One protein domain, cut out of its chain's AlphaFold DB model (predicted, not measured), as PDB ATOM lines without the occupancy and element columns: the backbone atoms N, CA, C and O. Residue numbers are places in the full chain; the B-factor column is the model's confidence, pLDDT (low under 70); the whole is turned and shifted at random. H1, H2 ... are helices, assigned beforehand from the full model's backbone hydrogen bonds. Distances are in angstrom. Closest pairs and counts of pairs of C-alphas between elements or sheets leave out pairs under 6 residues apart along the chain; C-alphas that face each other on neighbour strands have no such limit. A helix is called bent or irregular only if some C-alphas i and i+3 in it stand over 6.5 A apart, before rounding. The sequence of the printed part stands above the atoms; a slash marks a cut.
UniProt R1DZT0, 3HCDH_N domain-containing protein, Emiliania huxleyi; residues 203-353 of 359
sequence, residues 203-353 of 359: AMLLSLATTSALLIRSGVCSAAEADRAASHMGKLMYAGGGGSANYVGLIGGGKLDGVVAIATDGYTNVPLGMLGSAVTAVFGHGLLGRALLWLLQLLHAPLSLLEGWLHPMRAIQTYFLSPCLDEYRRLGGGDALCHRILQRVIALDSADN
ATOM      1  N   ALA A 203     268.391 212.584 206.241       89.50
ATOM      2  CA  ALA A 203     268.408 212.431 204.786       89.50
ATOM      3  C   ALA A 203     269.088 213.631 204.097       89.50
ATOM      4  O   ALA A 203     269.932 213.445 203.213       89.50
ATOM      5  N   MET A 204     268.789 214.860 204.537       88.25
ATOM      6  CA  MET A 204     269.467 216.067 204.048       88.25
ATOM      7  C   MET A 204     270.950 216.092 204.443       88.25
ATOM      8  O   MET A 204     271.806 216.340 203.589       88.25
ATOM      9  N   LEU A 205     271.266 215.783 205.706       88.44
ATOM     10  CA  LEU A 205     272.644 215.768 206.207       88.44
ATOM     11  C   LEU A 205     273.517 214.740 205.477       88.44
ATOM     12  O   LEU A 205     274.635 215.062 205.081       88.44
ATOM     13  N   LEU A 206     273.012 213.526 205.247       86.62
ATOM     14  CA  LEU A 206     273.737 212.472 204.537       86.62
ATOM     15  C   LEU A 206     274.002 212.841 203.077       86.62
ATOM     16  O   LEU A 206     275.091 212.566 202.569       86.62
ATOM     17  N   SER A 207     273.039 213.487 202.414       86.00
ATOM     18  CA  SER A 207     273.212 213.978 201.045       86.00
ATOM     19  C   SER A 207     274.322 215.030 200.963       86.00
ATOM     20  O   SER A 207     275.228 214.922 200.130       86.00
ATOM     21  N   LEU A 208     274.312 216.002 201.884       88.69
ATOM     22  CA  LEU A 208     275.350 217.027 201.965       88.69
ATOM     23  C   LEU A 208     276.720 216.417 202.285       88.69
ATOM     24  O   LEU A 208     277.681 216.682 201.569       88.69
ATOM     25  N   ALA A 209     276.804 215.551 203.298       87.31
ATOM     26  CA  ALA A 209     278.053 214.912 203.708       87.31
ATOM     27  C   ALA A 209     278.667 214.069 202.579       87.31
ATOM     28  O   ALA A 209     279.862 214.176 202.297       87.31
ATOM     29  N   THR A 210     277.841 213.274 201.890       83.88
ATOM     30  CA  THR A 210     278.287 212.450 200.758       83.88
ATOM     31  C   THR A 210     278.789 213.324 199.612       83.88
ATOM     32  O   THR A 210     279.859 213.067 199.061       83.88
ATOM     33  N   THR A 211     278.056 214.391 199.280       86.69
ATOM     34  CA  THR A 211     278.438 215.321 198.210       86.69
ATOM     35  C   THR A 211     279.746 216.040 198.537       86.69
ATOM     36  O   THR A 211     280.655 216.052 197.708       86.69
ATOM     37  N   SER A 212     279.896 216.564 199.756       86.06
ATOM     38  CA  SER A 212     281.133 217.207 200.208       86.06
ATOM     39  C   SER A 212     282.327 216.253 200.138       86.06
ATOM     40  O   SER A 212     283.370 216.612 199.594       86.06
ATOM     41  N   ALA A 213     282.170 215.008 200.601       83.62
ATOM     42  CA  ALA A 213     283.232 214.006 200.541       83.62
ATOM     43  C   ALA A 213     283.660 213.686 199.098       83.62
ATOM     44  O   ALA A 213     284.853 213.523 198.832       83.62
ATOM     45  N   LEU A 214     282.711 213.627 198.157       83.25
ATOM     46  CA  LEU A 214     283.004 213.424 196.736       83.25
ATOM     47  C   LEU A 214     283.757 214.614 196.125       83.25
ATOM     48  O   LEU A 214     284.736 214.402 195.407       83.25
ATOM     49  N   LEU A 215     283.351 215.852 196.425       85.00
ATOM     50  CA  LEU A 215     284.026 217.064 195.937       85.00
ATOM     51  C   LEU A 215     285.470 217.152 196.447       85.00
ATOM     52  O   LEU A 215     286.390 217.404 195.671       85.00
ATOM     53  N   ILE A 216     285.680 216.840 197.727       89.50
ATOM     54  CA  ILE A 216     287.016 216.806 198.330       89.50
ATOM     55  C   ILE A 216     287.867 215.710 197.684       89.50
ATOM     56  O   ILE A 216     288.988 215.951 197.237       89.50
ATOM     57  N   ARG A 217     287.328 214.491 197.580       85.69
ATOM     58  CA  ARG A 217     288.069 213.340 197.044       85.69
ATOM     59  C   ARG A 217     288.389 213.462 195.552       85.69
ATOM     60  O   ARG A 217     289.371 212.877 195.103       85.69
ATOM     61  N   SER A 218     287.582 214.204 194.797       80.25
ATOM     62  CA  SER A 218     287.830 214.511 193.382       80.25
ATOM     63  C   SER A 218     288.775 215.699 193.168       80.25
ATOM     64  O   SER A 218     289.104 216.008 192.025       80.25
ATOM     65  N   GLY A 219     289.242 216.343 194.243       84.38
ATOM     66  CA  GLY A 219     290.175 217.467 194.168       84.38
ATOM     67  C   GLY A 219     289.539 218.780 193.709       84.38
ATOM     68  O   GLY A 219     290.267 219.698 193.346       84.38
ATOM     69  N   VAL A 220     288.202 218.885 193.721       86.00
ATOM     70  CA  VAL A 220     287.487 220.132 193.392       86.00
ATOM     71  C   VAL A 220     287.743 221.202 194.455       86.00
ATOM     72  O   VAL A 220     287.847 222.381 194.129       86.00
ATOM     73  N   CYS A 221     287.851 220.794 195.719       89.69
ATOM     74  CA  CYS A 221     288.140 221.673 196.846       89.69
ATOM     75  C   CYS A 221     288.823 220.914 197.996       89.69
ATOM     76  O   CYS A 221     288.808 219.686 198.061       89.69
ATOM     77  N   SER A 222     289.420 221.651 198.927       96.19
ATOM     78  CA  SER A 222     289.846 221.147 200.236       96.19
ATOM     79  C   SER A 222     288.664 221.023 201.209       96.19
ATOM     80  O   SER A 222     287.608 221.624 201.007       96.19
ATOM     81  N   ALA A 223     288.851 220.298 202.318       93.69
ATOM     82  CA  ALA A 223     287.839 220.205 203.377       93.69
ATOM     83  C   ALA A 223     287.439 221.590 203.924       93.69
ATOM     84  O   ALA A 223     286.260 221.909 203.988       93.69
ATOM     85  N   ALA A 224     288.418 222.463 204.182       94.00
ATOM     86  CA  ALA A 224     288.158 223.816 204.675       94.00
ATOM     87  C   ALA A 224     287.365 224.684 203.679       94.00
ATOM     88  O   ALA A 224     286.608 225.568 204.077       94.00
ATOM     89  N   GLU A 225     287.548 224.477 202.375       92.19
ATOM     90  CA  GLU A 225     286.758 225.156 201.342       92.19
ATOM     91  C   GLU A 225     285.330 224.618 201.271       92.19
ATOM     92  O   GLU A 225     284.393 225.413 201.175       92.19
ATOM     93  N   ALA A 226     285.156 223.296 201.371       89.69
ATOM     94  CA  ALA A 226     283.838 222.674 201.461       89.69
ATOM     95  C   ALA A 226     283.064 223.176 202.691       89.69
ATOM     96  O   ALA A 226     281.897 223.547 202.561       89.69
ATOM     97  N   ASP A 227     283.726 223.289 203.846       91.50
ATOM     98  CA  ASP A 227     283.123 223.792 205.084       91.50
ATOM     99  C   ASP A 227     282.683 225.254 204.954       91.50
ATOM    100  O   ASP A 227     281.571 225.608 205.358       91.50
ATOM    101  N   ARG A 228     283.505 226.114 204.329       89.56
ATOM    102  CA  ARG A 228     283.120 227.509 204.049       89.56
ATOM    103  C   ARG A 228     281.908 227.591 203.124       89.56
ATOM    104  O   ARG A 228     280.996 228.376 203.391       89.56
ATOM    105  N   ALA A 229     281.873 226.779 202.068       88.44
ATOM    106  CA  ALA A 229     280.750 226.740 201.135       88.44
ATOM    107  C   ALA A 229     279.460 226.237 201.809       88.44
ATOM    108  O   ALA A 229     278.409 226.867 201.674       88.44
ATOM    109  N   ALA A 230     279.543 225.153 202.587       90.06
ATOM    110  CA  ALA A 230     278.415 224.602 203.335       90.06
ATOM    111  C   ALA A 230     277.896 225.585 204.397       90.06
ATOM    112  O   ALA A 230     276.685 225.769 204.528       90.06
ATOM    113  N   SER A 231     278.798 226.281 205.095       89.25
ATOM    114  CA  SER A 231     278.440 227.316 206.070       89.25
ATOM    115  C   SER A 231     277.697 228.476 205.408       89.25
ATOM    116  O   SER A 231     276.641 228.887 205.884       89.25
ATOM    117  N   HIS A 232     278.199 228.976 204.274       86.88
ATOM    118  CA  HIS A 232     277.523 230.033 203.522       86.88
ATOM    119  C   HIS A 232     276.136 229.587 203.031       86.88
ATOM    120  O   HIS A 232     275.160 230.324 203.173       86.88
ATOM    121  N   MET A 233     276.016 228.348 202.540       87.25
ATOM    122  CA  MET A 233     274.727 227.757 202.173       87.25
ATOM    123  C   MET A 233     273.755 227.709 203.365       87.25
ATOM    124  O   MET A 233     272.588 228.075 203.215       87.25
ATOM    125  N   GLY A 234     274.231 227.333 204.556       87.56
ATOM    126  CA  GLY A 234     273.441 227.355 205.790       87.56
ATOM    127  C   GLY A 234     272.922 228.752 206.149       87.56
ATOM    128  O   GLY A 234     271.746 228.899 206.491       87.56
ATOM    129  N   LYS A 235     273.749 229.799 205.994       86.88
ATOM    130  CA  LYS A 235     273.326 231.198 206.213       86.88
ATOM    131  C   LYS A 235     272.204 231.606 205.269       86.88
ATOM    132  O   LYS A 235     271.236 232.215 205.720       86.88
ATOM    133  N   LEU A 236     272.299 231.239 203.987       84.19
ATOM    134  CA  LEU A 236     271.229 231.478 203.014       84.19
ATOM    135  C   LEU A 236     269.942 230.773 203.455       84.19
ATOM    136  O   LEU A 236     268.908 231.428 203.602       84.19
ATOM    137  N   MET A 237     270.023 229.469 203.756       85.75
ATOM    138  CA  MET A 237     268.896 228.655 204.239       85.75
ATOM    139  C   MET A 237     268.189 229.302 205.432       85.75
ATOM    140  O   MET A 237     266.975 229.510 205.386       85.75
ATOM    141  N   TYR A 238     268.947 229.696 206.454       84.62
ATOM    142  CA  TYR A 238     268.416 230.355 207.644       84.62
ATOM    143  C   TYR A 238     267.809 231.732 207.334       84.62
ATOM    144  O   TYR A 238     266.664 232.013 207.698       84.62
ATOM    145  N   ALA A 239     268.534 232.585 206.606       82.69
ATOM    146  CA  ALA A 239     268.091 233.934 206.266       82.69
ATOM    147  C   ALA A 239     266.783 233.938 205.455       82.69
ATOM    148  O   ALA A 239     265.911 234.783 205.703       82.69
ATOM    149  N   GLY A 240     266.636 232.975 204.538       76.75
ATOM    150  CA  GLY A 240     265.443 232.757 203.712       76.75
ATOM    151  C   GLY A 240     264.288 232.042 204.391       76.75
ATOM    152  O   GLY A 240     263.225 231.942 203.784       76.75
ATOM    153  N   GLY A 241     264.447 231.605 205.644       76.94
ATOM    154  CA  GLY A 241     263.394 230.906 206.380       76.94
ATOM    155  C   GLY A 241     263.191 229.451 205.945       76.94
ATOM    156  O   GLY A 241     262.113 228.912 206.161       76.94
ATOM    157  N   GLY A 242     264.201 228.827 205.326       81.81
ATOM    158  CA  GLY A 242     264.188 227.421 204.913       81.81
ATOM    159  C   GLY A 242     264.817 227.164 203.536       81.81
ATOM    160  O   GLY A 242     265.072 228.081 202.751       81.81
ATOM    161  N   GLY A 243     265.066 225.890 203.216       77.12
ATOM    162  CA  GLY A 243     265.679 225.479 201.943       77.12
ATOM    163  C   GLY A 243     264.782 225.702 200.717       77.12
ATOM    164  O   GLY A 243     265.253 226.187 199.689       77.12
ATOM    165  N   SER A 244     263.482 225.426 200.842       69.81
ATOM    166  CA  SER A 244     262.481 225.599 199.775       69.81
ATOM    167  C   SER A 244     262.401 227.048 199.279       69.81
ATOM    168  O   SER A 244     262.427 227.302 198.073       69.81
ATOM    169  N   ALA A 245     262.382 228.001 200.212       68.12
ATOM    170  CA  ALA A 245     262.318 229.429 199.925       68.12
ATOM    171  C   ALA A 245     263.586 229.958 199.247       68.12
ATOM    172  O   ALA A 245     263.500 230.812 198.368       68.12
ATOM    173  N   ASN A 246     264.758 229.436 199.611       70.31
ATOM    174  CA  ASN A 246     266.012 229.818 198.964       70.31
ATOM    175  C   ASN A 246     266.123 229.262 197.547       70.31
ATOM    176  O   ASN A 246     266.514 229.989 196.636       70.31
ATOM    177  N   TYR A 247     265.736 228.004 197.340       68.81
ATOM    178  CA  TYR A 247     265.823 227.379 196.023       68.81
ATOM    179  C   TYR A 247     264.872 228.040 195.013       68.81
ATOM    180  O   TYR A 247     265.255 228.335 193.887       68.81
ATOM    181  N   VAL A 248     263.640 228.360 195.413       68.38
ATOM    182  CA  VAL A 248     262.678 229.015 194.510       68.38
ATOM    183  C   VAL A 248     262.875 230.533 194.445       68.38
ATOM    184  O   VAL A 248     262.727 231.138 193.384       68.38
ATOM    185  N   GLY A 249     263.225 231.159 195.567       66.12
ATOM    186  CA  GLY A 249     263.380 232.606 195.682       66.12
ATOM    187  C   GLY A 249     264.702 233.129 195.146       66.12
ATOM    188  O   GLY A 249     264.709 233.904 194.195       66.12
ATOM    189  N   LEU A 250     265.811 232.709 195.760       65.69
ATOM    190  CA  LEU A 250     267.141 233.236 195.450       65.69
ATOM    191  C   LEU A 250     267.661 232.698 194.120       65.69
ATOM    192  O   LEU A 250     268.156 233.463 193.302       65.69
ATOM    193  N   ILE A 251     267.531 231.387 193.909       67.38
ATOM    194  CA  ILE A 251     267.992 230.750 192.674       67.38
ATOM    195  C   ILE A 251     266.958 231.028 191.580       67.38
ATOM    196  O   ILE A 251     267.273 231.665 190.586       67.38
ATOM    197  N   GLY A 252     265.689 230.671 191.791       65.50
ATOM    198  CA  GLY A 252     264.648 230.837 190.772       65.50
ATOM    199  C   GLY A 252     264.139 232.254 190.491       65.50
ATOM    200  O   GLY A 252     263.217 232.412 189.689       65.50
ATOM    201  N   GLY A 253     264.645 233.291 191.164       68.94
ATOM    202  CA  GLY A 253     264.108 234.655 191.041       68.94
ATOM    203  C   GLY A 253     262.622 234.756 191.417       68.94
ATOM    204  O   GLY A 253     261.878 235.562 190.856       68.94
ATOM    205  N   GLY A 254     262.149 233.875 192.305       67.06
ATOM    206  CA  GLY A 254     260.752 233.794 192.723       67.06
ATOM    207  C   GLY A 254     259.792 233.185 191.705       67.06
ATOM    208  O   GLY A 254     258.577 233.234 191.914       67.06
ATOM    209  N   LYS A 255     260.311 232.617 190.614       68.81
ATOM    210  CA  LYS A 255     259.533 231.934 189.580       68.81
ATOM    211  C   LYS A 255     260.034 230.509 189.435       68.81
ATOM    212  O   LYS A 255     261.234 230.259 189.415       68.81
ATOM    213  N   LEU A 256     259.107 229.574 189.257       65.69
ATOM    214  CA  LEU A 256     259.489 228.188 189.016       65.69
ATOM    215  C   LEU A 256     260.293 228.045 187.716       65.69
ATOM    216  O   LEU A 256     261.288 227.332 187.688       65.69
ATOM    217  N   ASP A 257     259.923 228.816 186.689       64.62
ATOM    218  CA  ASP A 257     260.642 228.872 185.412       64.62
ATOM    219  C   ASP A 257     262.095 229.330 185.576       64.62
ATOM    220  O   ASP A 257     262.969 228.851 184.861       64.62
ATOM    221  N   GLY A 258     262.383 230.209 186.543       64.81
ATOM    222  CA  GLY A 258     263.756 230.615 186.841       64.81
ATOM    223  C   GLY A 258     264.566 229.489 187.482       64.81
ATOM    224  O   GLY A 258     265.746 229.337 187.183       64.81
ATOM    225  N   VAL A 259     263.933 228.647 188.309       65.00
ATOM    226  CA  VAL A 259     264.587 227.454 188.875       65.00
ATOM    227  C   VAL A 259     264.917 226.454 187.768       65.00
ATOM    228  O   VAL A 259     266.027 225.925 187.711       65.00
ATOM    229  N   VAL A 260     263.961 226.224 186.864       62.34
ATOM    230  CA  VAL A 260     264.134 225.357 185.692       62.34
ATOM    231  C   VAL A 260     265.257 225.876 184.794       62.34
ATOM    232  O   VAL A 260     266.136 225.099 184.425       62.34
ATOM    233  N   ALA A 261     265.287 227.178 184.505       61.75
ATOM    234  CA  ALA A 261     266.287 227.808 183.640       61.75
ATOM    235  C   ALA A 261     267.718 227.821 184.212       61.75
ATOM    236  O   ALA A 261     268.656 228.135 183.482       61.75
ATOM    237  N   ILE A 262     267.891 227.509 185.501       61.16
ATOM    238  CA  ILE A 262     269.207 227.347 186.141       61.16
ATOM    239  C   ILE A 262     269.592 225.869 186.246       61.16
ATOM    240  O   ILE A 262     270.753 225.514 186.048       61.16
ATOM    241  N   ALA A 263     268.633 224.990 186.556       55.53
ATOM    242  CA  ALA A 263     268.863 223.545 186.630       55.53
ATOM    243  C   ALA A 263     269.050 222.901 185.246       55.53
ATOM    244  O   ALA A 263     269.657 221.837 185.108       55.53
ATOM    245  N   THR A 264     268.516 223.546 184.219       56.62
ATOM    246  CA  THR A 264     268.706 223.209 182.815       56.62
ATOM    247  C   THR A 264     269.332 224.400 182.118       56.62
ATOM    248  O   THR A 264     269.195 225.525 182.582       56.62
ATOM    249  N   ASP A 265     270.049 224.176 181.026       57.50
ATOM    250  CA  ASP A 265     270.498 225.283 180.201       57.50
ATOM    251  C   ASP A 265     269.264 226.083 179.735       57.50
ATOM    252  O   ASP A 265     268.356 225.530 179.107       57.50
ATOM    253  N   GLY A 266     269.207 227.366 180.117       50.56
ATOM    254  CA  GLY A 266     268.016 228.218 180.014       50.56
ATOM    255  C   GLY A 266     267.484 228.453 178.596       50.56
ATOM    256  O   GLY A 266     266.409 229.030 178.454       50.56
ATOM    257  N   TYR A 267     268.198 227.988 177.566       50.12
ATOM    258  CA  TYR A 267     267.791 228.051 176.161       50.12
ATOM    259  C   TYR A 267     267.360 226.694 175.592       50.12
ATOM    260  O   TYR A 267     266.606 226.642 174.626       50.12
ATOM    261  N   THR A 268     267.822 225.583 176.171       52.72
ATOM    262  CA  THR A 268     267.563 224.233 175.641       52.72
ATOM    263  C   THR A 268     266.651 223.390 176.532       52.72
ATOM    264  O   THR A 268     266.125 222.384 176.068       52.72
ATOM    265  N   ASN A 269     266.451 223.755 177.805       56.88
ATOM    266  CA  ASN A 269     265.871 222.891 178.851       56.88
ATOM    267  C   ASN A 269     266.575 221.520 178.999       56.88
ATOM    268  O   ASN A 269     266.018 220.583 179.575       56.88
ATOM    269  N   VAL A 270     267.806 221.383 178.495       60.62
ATOM    270  CA  VAL A 270     268.649 220.190 178.652       60.62
ATOM    271  C   VAL A 270     269.712 220.503 179.710       60.62
ATOM    272  O   VAL A 270     270.252 221.608 179.712       60.62
ATOM    273  N   PRO A 271     270.081 219.580 180.617       61.19
ATOM    274  CA  PRO A 271     271.110 219.834 181.627       61.19
ATOM    275  C   PRO A 271     272.529 219.756 181.021       61.19
ATOM    276  O   PRO A 271     273.389 219.019 181.502       61.19
ATOM    277  N   LEU A 272     272.792 220.506 179.942       63.44
ATOM    278  CA  LEU A 272     274.061 220.497 179.203       63.44
ATOM    279  C   LEU A 272     275.254 220.871 180.091       63.44
ATOM    280  O   LEU A 272     276.319 220.273 179.956       63.44
ATOM    281  N   GLY A 273     275.068 221.782 181.052       63.34
ATOM    282  CA  GLY A 273     276.091 222.111 182.052       63.34
ATOM    283  C   GLY A 273     276.435 220.936 182.979       63.34
ATOM    284  O   GLY A 273     277.611 220.689 183.256       63.34
ATOM    285  N   MET A 274     275.436 220.150 183.404       63.16
ATOM    286  CA  MET A 274     275.669 218.932 184.195       63.16
ATOM    287  C   MET A 274     276.325 217.833 183.355       63.16
ATOM    288  O   MET A 274     277.248 217.176 183.829       63.16
ATOM    289  N   LEU A 275     275.906 217.664 182.097       69.31
ATOM    290  CA  LEU A 275     276.528 216.720 181.162       69.31
ATOM    291  C   LEU A 275     277.988 217.093 180.878       69.31
ATOM    292  O   LEU A 275     278.852 216.220 180.897       69.31
ATOM    293  N   GLY A 276     278.290 218.378 180.688       71.69
ATOM    294  CA  GLY A 276     279.662 218.862 180.527       71.69
ATOM    295  C   GLY A 276     280.516 218.644 181.779       71.69
ATOM    296  O   GLY A 276     281.669 218.216 181.680       71.69
ATOM    297  N   SER A 277     279.934 218.847 182.962       66.81
ATOM    298  CA  SER A 277     280.591 218.543 184.239       66.81
ATOM    299  C   SER A 277     280.861 217.042 184.392       66.81
ATOM    300  O   SER A 277     281.961 216.660 184.775       66.81
ATOM    301  N   ALA A 278     279.912 216.181 184.006       72.50
ATOM    302  CA  ALA A 278     280.080 214.728 184.017       72.50
ATOM    303  C   ALA A 278     281.145 214.255 183.014       72.50
ATOM    304  O   ALA A 278     281.993 213.436 183.359       72.50
ATOM    305  N   VAL A 279     281.157 214.804 181.795       77.94
ATOM    306  CA  VAL A 279     282.200 214.521 180.796       77.94
ATOM    307  C   VAL A 279     283.572 214.923 181.328       77.94
ATOM    308  O   VAL A 279     284.520 214.150 181.216       77.94
ATOM    309  N   THR A 280     283.676 216.096 181.951       76.50
ATOM    310  CA  THR A 280     284.931 216.562 182.555       76.50
ATOM    311  C   THR A 280     285.350 215.673 183.728       76.50
ATOM    312  O   THR A 280     286.520 215.325 183.835       76.50
ATOM    313  N   ALA A 281     284.407 215.243 184.567       68.31
ATOM    314  CA  ALA A 281     284.683 214.361 185.698       68.31
ATOM    315  C   ALA A 281     285.146 212.957 185.263       68.31
ATOM    316  O   ALA A 281     286.023 212.379 185.901       68.31
ATOM    317  N   VAL A 282     284.583 212.408 184.181       77.00
ATOM    318  CA  VAL A 282     284.889 211.045 183.706       77.00
ATOM    319  C   VAL A 282     286.104 211.010 182.773       77.00
ATOM    320  O   VAL A 282     286.918 210.094 182.856       77.00
ATOM    321  N   PHE A 283     286.243 211.994 181.880       81.44
ATOM    322  CA  PHE A 283     287.244 211.985 180.804       81.44
ATOM    323  C   PHE A 283     288.333 213.058 180.960       81.44
ATOM    324  O   PHE A 283     289.275 213.102 180.159       81.44
ATOM    325  N   GLY A 284     288.226 213.921 181.974       76.69
ATOM    326  CA  GLY A 284     289.152 215.024 182.215       76.69
ATOM    327  C   GLY A 284     289.211 216.024 181.059       76.69
ATOM    328  O   GLY A 284     288.361 216.064 180.169       76.69
ATOM    329  N   HIS A 285     290.282 216.817 181.026       78.94
ATOM    330  CA  HIS A 285     290.551 217.769 179.941       78.94
ATOM    331  C   HIS A 285     291.399 217.170 178.803       78.94
ATOM    332  O   HIS A 285     292.060 217.902 178.064       78.94
ATOM    333  N   GLY A 286     291.414 215.841 178.658       77.88
ATOM    334  CA  GLY A 286     292.119 215.146 177.578       77.88
ATOM    335  C   GLY A 286     291.480 215.369 176.201       77.88
ATOM    336  O   GLY A 286     290.456 216.036 176.068       77.88
ATOM    337  N   LEU A 287     292.074 214.791 175.148       83.44
ATOM    338  CA  LEU A 287     291.563 214.917 173.772       83.44
ATOM    339  C   LEU A 287     290.094 214.474 173.660       83.44
ATOM    340  O   LEU A 287     289.285 215.193 173.084       83.44
ATOM    341  N   LEU A 288     289.750 213.331 174.264       83.38
ATOM    342  CA  LEU A 288     288.392 212.786 174.255       83.38
ATOM    343  C   LEU A 288     287.408 213.668 175.037       83.38
ATOM    344  O   LEU A 288     286.345 213.984 174.517       83.38
ATOM    345  N   GLY A 289     287.775 214.120 176.241       84.75
ATOM    346  CA  GLY A 289     286.941 215.033 177.030       84.75
ATOM    347  C   GLY A 289     286.664 216.343 176.290       84.75
ATOM    348  O   GLY A 289     285.516 216.764 176.186       84.75
ATOM    349  N   ARG A 290     287.690 216.941 175.667       83.31
ATOM    350  CA  ARG A 290     287.532 218.146 174.834       83.31
ATOM    351  C   ARG A 290     286.663 217.906 173.599       83.31
ATOM    352  O   ARG A 290     285.824 218.747 173.295       83.31
ATOM    353  N   ALA A 291     286.825 216.773 172.917       87.00
ATOM    354  CA  ALA A 291     286.002 216.421 171.760       87.00
ATOM    355  C   ALA A 291     284.527 216.214 172.145       87.00
ATOM    356  O   ALA A 291     283.643 216.705 171.448       87.00
ATOM    357  N   LEU A 292     284.256 215.550 173.274       85.31
ATOM    358  CA  LEU A 292     282.902 215.352 173.800       85.31
ATOM    359  C   LEU A 292     282.258 216.671 174.248       85.31
ATOM    360  O   LEU A 292     281.087 216.902 173.958       85.31
ATOM    361  N   LEU A 293     283.014 217.558 174.902       83.88
ATOM    362  CA  LEU A 293     282.542 218.901 175.258       83.88
ATOM    363  C   LEU A 293     282.225 219.742 174.014       83.88
ATOM    364  O   LEU A 293     281.196 220.409 173.970       83.88
ATOM    365  N   TRP A 294     283.072 219.678 172.985       83.69
ATOM    366  CA  TRP A 294     282.830 220.364 171.716       83.69
ATOM    367  C   TRP A 294     281.610 219.793 170.976       83.69
ATOM    368  O   TRP A 294     280.797 220.549 170.452       83.69
ATOM    369  N   LEU A 295     281.420 218.470 171.005       84.38
ATOM    370  CA  LEU A 295     280.225 217.818 170.469       84.38
ATOM    371  C   LEU A 295     278.957 218.265 171.214       84.38
ATOM    372  O   LEU A 295     277.958 218.587 170.577       84.38
ATOM    373  N   LEU A 296     278.999 218.337 172.550       79.44
ATOM    374  CA  LEU A 296     277.895 218.862 173.362       79.44
ATOM    375  C   LEU A 296     277.554 220.312 172.982       79.44
ATOM    376  O   LEU A 296     276.376 220.648 172.880       79.44
ATOM    377  N   GLN A 297     278.562 221.151 172.718       77.44
ATOM    378  CA  GLN A 297     278.361 222.525 172.241       77.44
ATOM    379  C   GLN A 297     277.751 222.578 170.834       77.44
ATOM    380  O   GLN A 297     276.858 223.382 170.591       77.44
ATOM    381  N   LEU A 298     278.175 221.710 169.912       81.50
ATOM    382  CA  LEU A 298     277.571 221.628 168.577       81.50
ATOM    383  C   LEU A 298     276.113 221.165 168.619       81.50
ATOM    384  O   LEU A 298     275.294 221.634 167.831       81.50
ATOM    385  N   LEU A 299     275.789 220.253 169.537       74.00
ATOM    386  CA  LEU A 299     274.434 219.743 169.726       74.00
ATOM    387  C   LEU A 299     273.508 220.752 170.415       74.00
ATOM    388  O   LEU A 299     272.293 220.591 170.347       74.00
ATOM    389  N   HIS A 300     274.043 221.810 171.023       71.94
ATOM    390  CA  HIS A 300     273.254 222.822 171.721       71.94
ATOM    391  C   HIS A 300     272.212 223.497 170.807       71.94
ATOM    392  O   HIS A 300     271.027 223.497 171.129       71.94
ATOM    393  N   ALA A 301     272.621 223.995 169.635       68.62
ATOM    394  CA  ALA A 301     271.731 224.680 168.687       68.62
ATOM    395  C   ALA A 301     270.607 223.796 168.087       68.62
ATOM    396  O   ALA A 301     269.467 224.252 167.990       68.62
ATOM    397  N   PRO A 302     270.848 222.535 167.678       71.69
ATOM    398  CA  PRO A 302     269.757 221.661 167.251       71.69
ATOM    399  C   PRO A 302     268.865 221.210 168.418       71.69
ATOM    400  O   PRO A 302     267.663 221.047 168.221       71.69
ATOM    401  N   LEU A 303     269.404 221.057 169.634       66.88
ATOM    402  CA  LEU A 303     268.599 220.743 170.820       66.88
ATOM    403  C   LEU A 303     267.702 221.916 171.242       66.88
ATOM    404  O   LEU A 303     266.573 221.673 171.662       66.88
ATOM    405  N   SER A 304     268.133 223.172 171.069       64.00
ATOM    406  CA  SER A 304     267.275 224.339 171.338       64.00
ATOM    407  C   SER A 304     266.085 224.423 170.379       64.00
ATOM    408  O   SER A 304     265.048 224.960 170.733       64.00
ATOM    409  N   LEU A 305     266.171 223.846 169.176       67.12
ATOM    410  CA  LEU A 305     265.025 223.767 168.257       67.12
ATOM    411  C   LEU A 305     263.968 222.737 168.703       67.12
ATOM    412  O   LEU A 305     262.836 222.769 168.225       67.12
ATOM    413  N   LEU A 306     264.318 221.843 169.634       63.94
ATOM    414  CA  LEU A 306     263.419 220.856 170.237       63.94
ATOM    415  C   LEU A 306     262.768 221.358 171.537       63.94
ATOM    416  O   LEU A 306     262.126 220.572 172.234       63.94
ATOM    417  N   GLU A 307     262.880 222.653 171.857       57.38
ATOM    418  CA  GLU A 307     262.374 223.248 173.103       57.38
ATOM    419  C   GLU A 307     260.897 222.899 173.379       57.38
ATOM    420  O   GLU A 307     260.525 222.585 174.510       57.38
ATOM    421  N   GLY A 308     260.065 222.842 172.329       56.59
ATOM    422  CA  GLY A 308     258.648 222.467 172.424       56.59
ATOM    423  C   GLY A 308     258.380 220.994 172.775       56.59
ATOM    424  O   GLY A 308     257.332 220.686 173.340       56.59
ATOM    425  N   TRP A 309     259.318 220.080 172.499       55.22
ATOM    426  CA  TRP A 309     259.197 218.642 172.807       55.22
ATOM    427  C   TRP A 309     259.686 218.284 174.220       55.22
ATOM    428  O   TRP A 309     259.358 217.213 174.729       55.22
ATOM    429  N   LEU A 310     260.419 219.185 174.887       56.12
ATOM    430  CA  LEU A 310     260.948 219.001 176.250       56.12
ATOM    431  C   LEU A 310     259.989 219.480 177.358       56.12
ATOM    432  O   LEU A 310     260.317 219.416 178.545       56.12
ATOM    433  N   HIS A 311     258.758 219.860 176.997       57.53
ATOM    434  CA  HIS A 311     257.648 220.121 177.924       57.53
ATOM    435  C   HIS A 311     257.448 219.067 179.042       57.53
ATOM    436  O   HIS A 311     257.121 219.471 180.162       57.53
ATOM    437  N   PRO A 312     257.674 217.752 178.825       61.16
ATOM    438  CA  PRO A 312     257.568 216.753 179.889       61.16
ATOM    439  C   PRO A 312     258.556 216.979 181.040       61.16
ATOM    440  O   PRO A 312     258.188 216.798 182.196       61.16
ATOM    441  N   MET A 313     259.782 217.443 180.761       58.44
ATOM    442  CA  MET A 313     260.773 217.745 181.806       58.44
ATOM    443  C   MET A 313     260.344 218.942 182.657       58.44
ATOM    444  O   MET A 313     260.462 218.896 183.883       58.44
ATOM    445  N   ARG A 314     259.758 219.972 182.030       62.41
ATOM    446  CA  ARG A 314     259.143 221.102 182.746       62.41
ATOM    447  C   ARG A 314     257.985 220.643 183.632       62.41
ATOM    448  O   ARG A 314     257.898 221.067 184.782       62.41
ATOM    449  N   ALA A 315     257.126 219.753 183.132       66.88
ATOM    450  CA  ALA A 315     256.016 219.197 183.906       66.88
ATOM    451  C   ALA A 315     256.513 218.385 185.115       66.88
ATOM    452  O   ALA A 315     255.997 218.547 186.220       66.88
ATOM    453  N   ILE A 316     257.564 217.579 184.930       66.62
ATOM    454  CA  ILE A 316     258.204 216.797 185.994       66.62
ATOM    455  C   ILE A 316     258.813 217.715 187.064       66.62
ATOM    456  O   ILE A 316     258.552 217.535 188.252       66.62
ATOM    457  N   GLN A 317     259.585 218.729 186.670       65.19
ATOM    458  CA  GLN A 317     260.185 219.669 187.625       65.19
ATOM    459  C   GLN A 317     259.125 220.507 188.346       65.19
ATOM    460  O   GLN A 317     259.227 220.701 189.555       65.19
ATOM    461  N   THR A 318     258.076 220.933 187.638       70.12
ATOM    462  CA  THR A 318     256.914 221.604 188.242       70.12
ATOM    463  C   THR A 318     256.242 220.739 189.285       70.12
ATOM    464  O   THR A 318     255.945 221.224 190.371       70.12
ATOM    465  N   TYR A 319     256.048 219.457 188.994       76.12
ATOM    466  CA  TYR A 319     255.466 218.522 189.944       76.12
ATOM    467  C   TYR A 319     256.311 218.381 191.222       76.12
ATOM    468  O   TYR A 319     255.761 218.418 192.318       76.12
ATOM    469  N   PHE A 320     257.639 218.275 191.103       73.31
ATOM    470  CA  PHE A 320     258.519 218.120 192.268       73.31
ATOM    471  C   PHE A 320     258.740 219.415 193.063       73.31
ATOM    472  O   PHE A 320     258.903 219.363 194.282       73.31
ATOM    473  N   LEU A 321     258.767 220.569 192.393       75.62
ATOM    474  CA  LEU A 321     259.092 221.857 193.013       75.62
ATOM    475  C   LEU A 321     257.861 222.671 193.425       75.62
ATOM    476  O   LEU A 321     258.017 223.644 194.166       75.62
ATOM    477  N   SER A 322     256.651 222.297 192.994       77.75
ATOM    478  CA  SER A 322     255.428 223.027 193.350       77.75
ATOM    479  C   SER A 322     255.228 223.193 194.862       77.75
ATOM    480  O   SER A 322     254.946 224.325 195.261       77.75
ATOM    481  N   PRO A 323     255.497 222.197 195.741       82.56
ATOM    482  CA  PRO A 323     255.344 222.409 197.181       82.56
ATOM    483  C   PRO A 323     256.347 223.434 197.731       82.56
ATOM    484  O   PRO A 323     256.033 224.197 198.643       82.56
ATOM    485  N   CYS A 324     257.554 223.505 197.152       80.12
ATOM    486  CA  CYS A 324     258.557 224.498 197.539       80.12
ATOM    487  C   CYS A 324     258.146 225.919 197.126       80.12
ATOM    488  O   CYS A 324     258.430 226.876 197.846       80.12
ATOM    489  N   LEU A 325     257.470 226.062 195.982       75.81
ATOM    490  CA  LEU A 325     256.952 227.347 195.510       75.81
ATOM    491  C   LEU A 325     255.802 227.856 196.377       75.81
ATOM    492  O   LEU A 325     255.735 229.054 196.655       75.81
ATOM    493  N   ASP A 326     254.910 226.971 196.812       81.56
ATOM    494  CA  ASP A 326     253.801 227.356 197.683       81.56
ATOM    495  C   ASP A 326     254.309 227.833 199.050       81.56
ATOM    496  O   ASP A 326     253.867 228.871 199.548       81.56
ATOM    497  N   GLU A 327     255.331 227.168 199.592       81.62
ATOM    498  CA  GLU A 327     256.007 227.617 200.811       81.62
ATOM    499  C   GLU A 327     256.718 228.968 200.623       81.62
ATOM    500  O   GLU A 327     256.580 229.878 201.444       81.62
ATOM    501  N   TYR A 328     257.412 229.156 199.499       77.69
ATOM    502  CA  TYR A 328     258.014 230.444 199.145       77.69
ATOM    503  C   TYR A 328     256.977 231.584 199.085       77.69
ATOM    504  O   TYR A 328     257.221 232.682 199.595       77.69
ATOM    505  N   ARG A 329     255.798 231.333 198.500       79.31
ATOM    506  CA  ARG A 329     254.697 232.311 198.460       79.31
ATOM    507  C   ARG A 329     254.184 232.634 199.865       79.31
ATOM    508  O   ARG A 329     253.977 233.810 200.166       79.31
ATOM    509  N   ARG A 330     254.039 231.626 200.736       81.44
ATOM    510  CA  ARG A 330     253.624 231.790 202.142       81.44
ATOM    511  C   ARG A 330     254.573 232.698 202.927       81.44
ATOM    512  O   ARG A 330     254.121 233.489 203.751       81.44
ATOM    513  N   LEU A 331     255.872 232.640 202.634       75.19
ATOM    514  CA  LEU A 331     256.909 233.474 203.255       75.19
ATOM    515  C   LEU A 331     256.971 234.918 202.703       75.19
ATOM    516  O   LEU A 331     257.885 235.680 203.036       75.19
ATOM    517  N   GLY A 332     255.990 235.323 201.887       73.25
ATOM    518  CA  GLY A 332     255.872 236.685 201.365       73.25
ATOM    519  C   GLY A 332     256.910 236.991 200.288       73.25
ATOM    520  O   GLY A 332     257.602 238.009 200.389       73.25
ATOM    521  N   GLY A 333     257.043 236.070 199.325       71.00
ATOM    522  CA  GLY A 333     258.001 236.099 198.216       71.00
ATOM    523  C   GLY A 333     258.032 237.383 197.370       71.00
ATOM    524  O   GLY A 333     257.291 238.336 197.589       71.00
ATOM    525  N   GLY A 334     258.928 237.404 196.385       69.94
ATOM    526  CA  GLY A 334     259.253 238.553 195.532       69.94
ATOM    527  C   GLY A 334     260.555 239.238 195.957       69.94
ATOM    528  O   GLY A 334     261.210 238.809 196.909       69.94
ATOM    529  N   ASP A 335     260.918 240.332 195.283       65.81
ATOM    530  CA  ASP A 335     262.197 241.043 195.481       65.81
ATOM    531  C   ASP A 335     262.436 241.474 196.936       65.81
ATOM    532  O   ASP A 335     263.564 241.470 197.434       65.81
ATOM    533  N   ALA A 336     261.356 241.779 197.660       67.56
ATOM    534  CA  ALA A 336     261.413 242.130 199.072       67.56
ATOM    535  C   ALA A 336     261.937 240.977 199.951       67.56
ATOM    536  O   ALA A 336     262.597 241.240 200.955       67.56
ATOM    537  N   LEU A 337     261.667 239.712 199.603       73.00
ATOM    538  CA  LEU A 337     262.219 238.559 200.317       73.00
ATOM    539  C   LEU A 337     263.714 238.406 200.026       73.00
ATOM    540  O   LEU A 337     264.486 238.293 200.974       73.00
ATOM    541  N   CYS A 338     264.139 238.505 198.764       71.19
ATOM    542  CA  CYS A 338     265.558 238.450 198.392       71.19
ATOM    543  C   CYS A 338     266.378 239.536 199.104       71.19
ATOM    544  O   CYS A 338     267.427 239.248 199.678       71.19
ATOM    545  N   HIS A 339     265.867 240.771 199.156       73.69
ATOM    546  CA  HIS A 339     266.529 241.848 199.888       73.69
ATOM    547  C   HIS A 339     266.625 241.549 201.395       73.69
ATOM    548  O   HIS A 339     267.687 241.721 201.987       73.69
ATOM    549  N   ARG A 340     265.552 241.037 202.022       79.31
ATOM    550  CA  ARG A 340     265.577 240.623 203.440       79.31
ATOM    551  C   ARG A 340     266.583 239.501 203.707       79.31
ATOM    552  O   ARG A 340     267.232 239.528 204.750       79.31
ATOM    553  N   ILE A 341     266.713 238.540 202.791       79.44
ATOM    554  CA  ILE A 341     267.691 237.447 202.887       79.44
ATOM    555  C   ILE A 341     269.102 238.020 202.905       79.44
ATOM    556  O   ILE A 341     269.844 237.760 203.846       79.44
ATOM    557  N   LEU A 342     269.445 238.856 201.923       80.75
ATOM    558  CA  LEU A 342     270.776 239.458 201.832       80.75
ATOM    559  C   LEU A 342     271.112 240.291 203.073       80.75
ATOM    560  O   LEU A 342     272.192 240.132 203.632       80.75
ATOM    561  N   GLN A 343     270.174 241.106 203.564       83.25
ATOM    562  CA  GLN A 343     270.377 241.884 204.792       83.25
ATOM    563  C   GLN A 343     270.635 240.992 206.014       83.25
ATOM    564  O   GLN A 343     271.496 241.297 206.837       83.25
ATOM    565  N   ARG A 344     269.925 239.863 206.130       83.94
ATOM    566  CA  ARG A 344     270.151 238.889 207.209       83.94
ATOM    567  C   ARG A 344     271.491 238.173 207.078       83.94
ATOM    568  O   ARG A 344     272.144 237.974 208.092       83.94
ATOM    569  N   VAL A 345     271.912 237.815 205.866       84.75
ATOM    570  CA  VAL A 345     273.230 237.204 205.624       84.75
ATOM    571  C   VAL A 345     274.347 238.174 206.003       84.75
ATOM    572  O   VAL A 345     275.234 237.793 206.754       84.75
ATOM    573  N   ILE A 346     274.250 239.441 205.582       84.12
ATOM    574  CA  ILE A 346     275.207 240.493 205.960       84.12
ATOM    575  C   ILE A 346     275.276 240.636 207.488       84.12
ATOM    576  O   ILE A 346     276.363 240.740 208.054       84.12
ATOM    577  N   ALA A 347     274.127 240.602 208.171       84.00
ATOM    578  CA  ALA A 347     274.089 240.647 209.629       84.00
ATOM    579  C   ALA A 347     274.760 239.419 210.276       84.00
ATOM    580  O   ALA A 347     275.499 239.581 211.246       84.00
ATOM    581  N   LEU A 348     274.560 238.213 209.732       83.69
ATOM    582  CA  LEU A 348     275.226 236.993 210.206       83.69
ATOM    583  C   LEU A 348     276.745 237.061 210.006       83.69
ATOM    584  O   LEU A 348     277.488 236.797 210.945       83.69
ATOM    585  N   ASP A 349     277.207 237.502 208.834       80.81
ATOM    586  CA  ASP A 349     278.639 237.667 208.548       80.81
ATOM    587  C   ASP A 349     279.298 238.686 209.491       80.81
ATOM    588  O   ASP A 349     280.459 238.532 209.862       80.81
ATOM    589  N   SER A 350     278.555 239.708 209.928       74.12
ATOM    590  CA  SER A 350     279.039 240.673 210.925       74.12
ATOM    591  C   SER A 350     279.078 240.119 212.358       74.12
ATOM    592  O   SER A 350     279.861 240.598 213.180       74.12
ATOM    593  N   ALA A 351     278.248 239.114 212.659       64.50
ATOM    594  CA  ALA A 351     278.178 238.448 213.959       64.50
ATOM    595  C   ALA A 351     279.201 237.304 214.096       64.50
ATOM    596  O   ALA A 351     279.601 236.983 215.214       64.50
ATOM    597  N   ASP A 352     279.674 236.749 212.976       56.94
ATOM    598  CA  ASP A 352     280.647 235.649 212.884       56.94
ATOM    599  C   ASP A 352     282.091 236.008 213.294       56.94
ATOM    600  O   ASP A 352     283.019 235.238 213.053       56.94
ATOM    601  N   ASN A 353     282.297 237.092 214.051       53.53
ATOM    602  CA  ASN A 353     283.469 237.232 214.932       53.53
ATOM    603  C   ASN A 353     283.355 236.297 216.158       53.53
ATOM    604  O   ASN A 353     283.654 236.683 217.291       53.53
TER     605      ASN A 353
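This is residues 203 to 353 of the 359 residues of the protein "3HCDH_N domain-containing protein" of Emiliania huxleyi (UniProt R1DZT0). The model is an open horseshoe of helices: bent H7, with H3 and H4, makes the bridge, the hairpin of H5 and H6 makes one arm, and H8 with the hairpin of H1 and H2 makes the other, leaving empty space between the arms. The printed part has 151 residues with eight named helices, H1 to H8 in order, and no named strand; the class is all helix. It is only just loose, close to compact, with a radius of gyration of the C-alphas of 18.1 A and spans of 48 by 39 by 26 A.

H7, residues 311 to 330, was assigned as one helix by its hydrogen bonds but is bent: C-alphas 320 and 323 are 7.3 A apart, and its arms H7a, 311 to 320, and H7b, 323 to 330, stand at a steep tilt of 65 degrees. H7b touches the hub H3, residues 243 to 251, about perpendicular at 78 degrees; their closest C-alphas, of Ala 245 and Tyr 328, are 4.5 A apart. H3 also touches H4, residues 256 to 263, closest at Ile 251 and Val 259, whose C-alphas are 6.1 A apart. H8, residues 335 to 351, touches H2, residues 223 to 239, at a steep tilt of 51 degrees, opposite ways; the closest C-alphas, of Ala 239 and Ile 341, are 4.9 A apart. H1, residues 203 to 217, forms a helical hairpin with H2, closest at the C-alphas of Ile 216 and Ala 223, 6.1 A. H5, residues 272 to 283, and H6, residues 287 to 304, form another at a shallow tilt of 15 degrees, with the C-alphas of Phe 283 and Gly 289 closest at 4.9 A; H5 and H1 are apart. H6 is irregular, only just, with C-alphas 298 and 301 6.6 A apart. Every O i to N i+4 pair is within hydrogen-bond range in H1, H2, H4, H5, H7a, H7b and H8, against 4 of 5 in H3 and 12 of 14 in H6.

H1 begins at C-alpha 203, (268.408, 212.431, 204.786), and is 21.1 A long; H2 is 24.2 A, H6 26.2 A and H8 24.6 A, ending at C-alpha 351, (278.178, 238.448, 213.959).

The C-alphas of Trp 309 and Asn 353 are farthest apart, at 52.1 A. The printed part has no cut, and no link is long. Mean pLDDT of the printed part is 75.1; 55 residues are under 70, among them 247 to 275 and 303 to 317.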